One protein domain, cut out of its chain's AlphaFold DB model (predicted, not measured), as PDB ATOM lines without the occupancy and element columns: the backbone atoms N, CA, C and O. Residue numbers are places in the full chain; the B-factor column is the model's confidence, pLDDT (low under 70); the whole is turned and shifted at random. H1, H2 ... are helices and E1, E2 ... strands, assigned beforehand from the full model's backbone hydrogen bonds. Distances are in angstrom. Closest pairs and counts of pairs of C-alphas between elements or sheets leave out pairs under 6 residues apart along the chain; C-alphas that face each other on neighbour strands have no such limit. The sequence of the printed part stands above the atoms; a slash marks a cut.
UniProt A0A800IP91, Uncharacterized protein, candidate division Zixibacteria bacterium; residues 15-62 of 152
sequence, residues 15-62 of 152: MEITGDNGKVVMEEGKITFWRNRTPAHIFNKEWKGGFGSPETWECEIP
ATOM      1  N   MET A  15     -22.246 -34.003 -46.029       93.00
ATOM      2  CA  MET A  15     -23.363 -33.445 -45.273       93.00
ATOM      3  C   MET A  15     -22.858 -32.968 -43.914       93.00
ATOM      4  O   MET A  15     -22.270 -33.742 -43.164       93.00
ATOM      5  N   GLU A  16     -23.103 -31.703 -43.576       95.94
ATOM      6  CA  GLU A  16     -22.815 -31.164 -42.246       95.94
ATOM      7  C   GLU A  16     -24.058 -30.518 -41.648       95.94
ATOM      8  O   GLU A  16     -24.698 -29.666 -42.264       95.94
ATOM      9  N   ILE A  17     -24.364 -30.911 -40.415       95.88
ATOM     10  CA  ILE A  17     -25.427 -30.330 -39.604       95.88
ATOM     11  C   ILE A  17     -24.768 -29.736 -38.367       95.88
ATOM     12  O   ILE A  17     -24.204 -30.461 -37.547       95.88
ATOM     13  N   THR A  18     -24.850 -28.416 -38.228       96.69
ATOM     14  CA  THR A  18     -24.338 -27.696 -37.059       96.69
ATOM     15  C   THR A  18     -25.499 -27.273 -36.174       96.69
ATOM     16  O   THR A  18     -26.483 -26.706 -36.645       96.69
ATOM     17  N   GLY A  19     -25.371 -27.546 -34.882       96.19
ATOM     18  CA  GLY A  19     -26.330 -27.166 -33.860       96.19
ATOM     19  C   GLY A  19     -25.637 -26.720 -32.579       96.19
ATOM     20  O   GLY A  19     -24.419 -26.595 -32.484       96.19
ATOM     21  N   ASP A  20     -26.442 -26.482 -31.555       97.50
ATOM     22  CA  ASP A  20     -25.974 -25.904 -30.298       97.50
ATOM     23  C   ASP A  20     -25.031 -26.838 -29.505       97.50
ATOM     24  O   ASP A  20     -24.061 -26.399 -28.887       97.50
ATOM     25  N   ASN A  21     -25.249 -28.152 -29.599       97.75
ATOM     26  CA  ASN A  21     -24.409 -29.173 -28.961       97.75
ATOM     27  C   ASN A  21     -23.191 -29.597 -29.806       97.75
ATOM     28  O   ASN A  21     -22.544 -30.592 -29.478       97.75
ATOM     29  N   GLY A  22     -22.878 -28.866 -30.877       97.62
ATOM     30  CA  GLY A  22     -21.760 -29.150 -31.775       97.62
ATOM     31  C   GLY A  22     -22.217 -29.462 -33.199       97.62
ATOM     32  O   GLY A  22     -23.248 -28.960 -33.643       97.62
ATOM     33  N   LYS A  23     -21.462 -30.273 -33.938       97.94
ATOM     34  CA  LYS A  23     -21.754 -30.550 -35.356       97.94
ATOM     35  C   LYS A  23     -21.591 -32.016 -35.725       97.94
ATOM     36  O   LYS A  23     -20.690 -32.685 -35.227       97.94
ATOM     37  N   VAL A  24     -22.430 -32.496 -36.633       97.69
ATOM     38  CA  VAL A  24     -22.327 -33.827 -37.240       97.69
ATOM     39  C   VAL A  24     -21.881 -33.660 -38.684       97.69
ATOM     40  O   VAL A  24     -22.462 -32.862 -39.416       97.69
ATOM     41  N   VAL A  25     -20.863 -34.415 -39.084       97.38
ATOM     42  CA  VAL A  25     -20.333 -34.449 -40.448       97.38
ATOM     43  C   VAL A  25     -20.427 -35.877 -40.968       97.38
ATOM     44  O   VAL A  25     -19.954 -36.799 -40.308       97.38
ATOM     45  N   MET A  26     -21.031 -36.052 -42.139       94.56
ATOM     46  CA  MET A  26     -20.985 -37.287 -42.914       94.56
ATOM     47  C   MET A  26     -20.158 -37.040 -44.175       94.56
ATOM     48  O   MET A  26     -20.542 -36.227 -45.016       94.56
ATOM     49  N   GLU A  27     -19.024 -37.722 -44.274       93.69
ATOM     50  CA  GLU A  27     -18.038 -37.585 -45.350       93.69
ATOM     51  C   GLU A  27     -17.165 -38.850 -45.380       93.69
ATOM     52  O   GLU A  27     -16.990 -39.497 -44.349       93.69
ATOM     53  N   GLU A  28     -16.663 -39.253 -46.554       90.00
ATOM     54  CA  GLU A  28     -15.800 -40.445 -46.715       90.00
ATOM     55  C   GLU A  28     -16.380 -41.744 -46.110       90.00
ATOM     56  O   GLU A  28     -15.662 -42.613 -45.615       90.00
ATOM     57  N   GLY A  29     -17.711 -41.885 -46.122       88.62
ATOM     58  CA  GLY A  29     -18.387 -43.045 -45.537       88.62
ATOM     59  C   GLY A  29     -18.271 -43.131 -44.012       88.62
ATOM     60  O   GLY A  29     -18.475 -44.206 -43.456       88.62
ATOM     61  N   LYS A  30     -17.950 -42.027 -43.330       93.69
ATOM     62  CA  LYS A  30     -17.886 -41.922 -41.869       93.69
ATOM     63  C   LYS A  30     -18.871 -40.878 -41.371       93.69
ATOM     64  O   LYS A  30     -19.159 -39.904 -42.059       93.69
ATOM     65  N   ILE A  31     -19.372 -41.086 -40.156       96.50
ATOM     66  CA  ILE A  31     -20.181 -40.103 -39.438       96.50
ATOM     67  C   ILE A  31     -19.374 -39.656 -38.220       96.50
ATOM     68  O   ILE A  31     -19.177 -40.429 -37.283       96.50
ATOM     69  N   THR A  32     -18.933 -38.402 -38.220       97.94
ATOM     70  CA  THR A  32     -18.183 -37.800 -37.113       97.94
ATOM     71  C   THR A  32     -19.055 -36.781 -36.398       97.94
ATOM     72  O   THR A  32     -19.501 -35.794 -36.988       97.94
ATOM     73  N   PHE A  33     -19.281 -36.995 -35.105       98.19
ATOM     74  CA  PHE A  33     -19.932 -36.031 -34.231       98.19
ATOM     75  C   PHE A  33     -18.888 -35.280 -33.404       98.19
ATOM     76  O   PHE A  33     -18.228 -35.844 -32.538       98.19
ATOM     77  N   TRP A  34     -18.769 -33.982 -33.656       98.19
ATOM     78  CA  TRP A  34     -18.006 -33.048 -32.843       98.19
ATOM     79  C   TRP A  34     -18.920 -32.540 -31.736       98.19
ATOM     80  O   TRP A  34     -19.712 -31.623 -31.956       98.19
ATOM     81  N   ARG A  35     -18.861 -33.176 -30.569       98.19
ATOM     82  CA  ARG A  35     -19.756 -32.913 -29.445       98.19
ATOM     83  C   ARG A  35     -19.183 -31.841 -28.530       98.19
ATOM     84  O   ARG A  35     -18.168 -32.072 -27.876       98.19
ATOM     85  N   ASN A  36     -19.890 -30.731 -28.377       98.25
ATOM     86  CA  ASN A  36     -19.562 -29.753 -27.350       98.25
ATOM     87  C   ASN A  36     -19.928 -30.312 -25.966       98.25
ATOM     88  O   ASN A  36     -21.039 -30.806 -25.753       98.25
ATOM     89  N   ARG A  37     -19.013 -30.201 -24.999       97.25
ATOM     90  CA  ARG A  37     -19.278 -30.528 -23.591       97.25
ATOM     91  C   ARG A  37     -20.243 -29.526 -22.957       97.25
ATOM     92  O   ARG A  37     -21.092 -29.925 -22.163       97.25
ATOM     93  N   THR A  38     -20.123 -28.255 -23.335       97.56
ATOM     94  CA  THR A  38     -21.041 -27.173 -22.961       97.56
ATOM     95  C   THR A  38     -21.760 -26.681 -24.216       97.56
ATOM     96  O   THR A  38     -21.071 -26.339 -25.177       97.56
ATOM     97  N   PRO A  39     -23.103 -26.606 -24.235       98.00
ATOM     98  CA  PRO A  39     -23.837 -26.082 -25.384       98.00
ATOM     99  C   PRO A  39     -23.374 -24.668 -25.759       98.00
ATOM    100  O   PRO A  39     -23.066 -23.855 -24.881       98.00
ATOM    101  N   ALA A  40     -23.316 -24.370 -27.056       97.06
ATOM    102  CA  ALA A  40     -22.721 -23.144 -27.579       97.06
ATOM    103  C   ALA A  40     -23.394 -21.884 -27.013       97.06
ATOM    104  O   ALA A  40     -22.703 -20.947 -26.618       97.06
ATOM    105  N   HIS A  41     -24.725 -21.869 -26.890       97.19
ATOM    106  CA  HIS A  41     -25.451 -20.733 -26.316       97.19
ATOM    107  C   HIS A  41     -25.131 -20.504 -24.829       97.19
ATOM    108  O   HIS A  41     -25.074 -19.353 -24.392       97.19
ATOM    109  N   ILE A  42     -24.891 -21.571 -24.054       97.88
ATOM    110  CA  ILE A  42     -24.488 -21.470 -22.641       97.88
ATOM    111  C   ILE A  42     -23.062 -20.942 -22.562       97.88
ATOM    112  O   ILE A  42     -22.810 -19.962 -21.860       97.88
ATOM    113  N   PHE A  43     -22.148 -21.537 -23.334       97.62
ATOM    114  CA  PHE A  43     -20.756 -21.102 -23.385       97.62
ATOM    115  C   PHE A  43     -20.660 -19.613 -23.742       97.62
ATOM    116  O   PHE A  43     -20.038 -18.851 -23.012       97.62
ATOM    117  N   ASN A  44     -21.368 -19.174 -24.787       95.62
ATOM    118  CA  ASN A  44     -21.386 -17.776 -25.220       95.62
ATOM    119  C   ASN A  44     -21.927 -16.816 -24.148       95.62
ATOM    120  O   ASN A  44     -21.490 -15.670 -24.065       95.62
ATOM    121  N   LYS A  45     -22.880 -17.261 -23.324       97.06
ATOM    122  CA  LYS A  45     -23.469 -16.441 -22.256       97.06
ATOM    123  C   LYS A  45     -22.549 -16.324 -21.035       97.06
ATOM    124  O   LYS A  45     -22.453 -15.259 -20.412       97.06
ATOM    125  N   GLU A  46     -21.912 -17.426 -20.656       97.19
ATOM    126  CA  GLU A  46     -21.171 -17.548 -19.398       97.19
ATOM    127  C   GLU A  46     -19.688 -17.204 -19.540       97.19
ATOM    128  O   GLU A  46     -19.108 -16.656 -18.601       97.19
ATOM    129  N   TRP A  47     -19.088 -17.449 -20.705       96.12
ATOM    130  CA  TRP A  47     -17.681 -17.168 -20.968       96.12
ATOM    131  C   TRP A  47     -17.375 -15.671 -20.842       96.12
ATOM    132  O   TRP A  47     -18.031 -14.827 -21.453       96.12
ATOM    133  N   LYS A  48     -16.375 -15.337 -20.016       95.38
ATOM    134  CA  LYS A  48     -15.926 -13.954 -19.762       95.38
ATOM    135  C   LYS A  48     -14.534 -13.650 -20.314       95.38
ATOM    136  O   LYS A  48     -14.035 -12.546 -20.117       95.38
ATOM    137  N   GLY A  49     -13.896 -14.622 -20.969       92.69
ATOM    138  CA  GLY A  49     -12.650 -14.397 -21.697       92.69
ATOM    139  C   GLY A  49     -12.889 -13.667 -23.023       92.69
ATOM    140  O   GLY A  49     -14.016 -13.317 -23.361       92.69
ATOM    141  N   GLY A  50     -11.815 -13.461 -23.788       92.12
ATOM    142  CA  GLY A  50     -11.901 -13.021 -25.184       92.12
ATOM    143  C   GLY A  50     -12.363 -14.161 -26.098       92.12
ATOM    144  O   GLY A  50     -13.307 -14.882 -25.784       92.12
ATOM    145  N   PHE A  51     -11.664 -14.375 -27.214       92.12
ATOM    146  CA  PHE A  51     -11.926 -15.521 -28.088       92.12
ATOM    147  C   PHE A  51     -11.845 -16.848 -27.317       92.12
ATOM    148  O   PHE A  51     -10.880 -17.097 -26.595       92.12
ATOM    149  N   GLY A  52     -12.868 -17.690 -27.470       92.81
ATOM    150  CA  GLY A  52     -12.963 -18.982 -26.801       92.81
ATOM    151  C   GLY A  52     -13.930 -19.921 -27.512       92.81
ATOM    152  O   GLY A  52     -14.727 -19.500 -28.350       92.81
ATOM    153  N   SER A  53     -13.852 -21.197 -27.158       94.69
ATOM    154  CA  SER A  53     -14.738 -22.255 -27.636       94.69
ATOM    155  C   SER A  53     -15.026 -23.245 -26.504       94.69
ATOM    156  O   SER A  53     -14.192 -23.408 -25.606       94.69
ATOM    157  N   PRO A  54     -16.193 -23.914 -26.514       96.44
ATOM    158  CA  PRO A  54     -16.449 -24.993 -25.576       96.44
ATOM    159  C   PRO A  54     -15.482 -26.156 -25.828       96.44
ATOM    160  O   PRO A  54     -15.092 -26.434 -26.965       96.44
ATOM    161  N   GLU A  55     -15.134 -26.880 -24.763       97.12
ATOM    162  CA  GLU A  55     -14.468 -28.177 -24.887       97.12
ATOM    163  C   GLU A  55     -15.289 -29.066 -25.832       97.12
ATOM    164  O   GLU A  55     -16.491 -29.238 -25.628       97.12
ATOM    165  N   THR A  56     -14.654 -29.593 -26.878       98.06
ATOM    166  CA  THR A  56     -15.323 -30.341 -27.950       98.06
ATOM    167  C   THR A  56     -14.655 -31.695 -28.117       98.06
ATOM    168  O   THR A  56     -13.430 -31.777 -28.174       98.06
ATOM    169  N   TRP A  57     -15.454 -32.756 -28.173       98.00
ATOM    170  CA  TRP A  57     -14.984 -34.127 -28.329       98.00
ATOM    171  C   TRP A  57     -15.305 -34.633 -29.724       98.00
ATOM    172  O   TRP A  57     -16.424 -34.471 -30.204       98.00
ATOM    173  N   GLU A  58     -14.338 -35.284 -30.353       97.94
ATOM    174  CA  GLU A  58     -14.566 -36.026 -31.584       97.94
ATOM    175  C   GLU A  58     -15.121 -37.411 -31.237       97.94
ATOM    176  O   GLU A  58     -14.552 -38.145 -30.428       97.94
ATOM    177  N   CYS A  59     -16.277 -37.746 -31.797       97.12
ATOM    178  CA  CYS A  59     -16.955 -39.018 -31.591       97.12
ATOM    179  C   CYS A  59     -17.254 -39.643 -32.953       97.12
ATOM    180  O   CYS A  59     -18.058 -39.110 -33.717       97.12
ATOM    181  N   GLU A  60     -16.648 -40.791 -33.243       96.75
ATOM    182  CA  GLU A  60     -17.039 -41.596 -34.398       96.75
ATOM    183  C   GLU A  60     -18.374 -42.290 -34.098       96.75
ATOM    184  O   GLU A  60     -18.513 -42.995 -33.093       96.75
ATOM    185  N   ILE A  61     -19.376 -42.058 -34.944       96.31
ATOM    186  CA  ILE A  61     -20.704 -42.646 -34.792       96.31
ATOM    187  C   ILE A  61     -20.759 -43.938 -35.614       96.31
ATOM    188  O   ILE A  61     -20.726 -43.878 -36.847       96.31
ATOM    189  N   PRO A  62     -20.874 -45.113 -34.968       93.62
ATOM    190  CA  PRO A  62     -20.949 -46.370 -35.692       93.62
ATOM    191  C   PRO A  62     -22.278 -46.470 -36.447       93.62
ATOM    192  O   PRO A  62     -23.349 -46.221 -35.891       93.62
TER     193      PRO A  62
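AT A GLANCE: This is residues 15 to 62 of the 152 residues of an uncharacterized protein of candidate division Zixibacteria bacterium (UniProt A0A800IP91). A small, twisted four-stranded sheet with no named helix over its faces continues past one end of its strands into one short helix and a loop that folds back to the last strand. Residues 45 to 51 stick out at that far end, and the C-alphas span 39 by 15 by 15 A, a rod in outline. The printed part has 48 residues with four named strands and one named helix, along the chain E1, E2, E3, H1, E4; the sheet order is E1, E2, E3, E4, antiparallel throughout. The class is mixed, helices and strands, and the whole is loose, with a radius of gyration of the C-alphas of 12.2 A.

IN THESE COORDINATES: E1, residues 15 to 19, begins at C-alpha 15 (-23.363, -33.445, -45.273). E2, residues 22 to 27, is 16.4 A long, and E3, residues 30 to 36, is 19.0 A long. H1, residues 40 to 46, is 10.0 A long. E4, residues 56 to 60, ends at C-alpha 60 (-17.039, -41.596, -34.398).

HOW THE PARTS SIT: E1, E2 and E3 form a meander, each strand the antiparallel neighbour of the one before. The hairpin E1 and E2 has N 17 and O 24 within hydrogen-bond range at 2.9 A. The hairpin E2 and E3 has N 32 and O 25 at 2.8 A. E3 and E4 are antiparallel at 157 degrees, with N 35 and O 57 at 2.8 A. E1 and E4 are the edge strands, and they are apart. H1 is only just not on the sheet, with 4 pairs of C-alphas within 10 A; its closest C-alpha to E2 is that of Ala 40, 7.4 A from that of Gly 22. In H1 every O i to N i+4 pair is within hydrogen-bond range.

THE WHOLE: The C-alphas farthest apart are those of Gly 29 and Lys 48, at 38.9 A. The printed part has no cut. No link is long; that from H1 to E4, nine residues, is short and the others are tight. The mean pLDDT of the printed part is 96.1, and no printed residue is under 70.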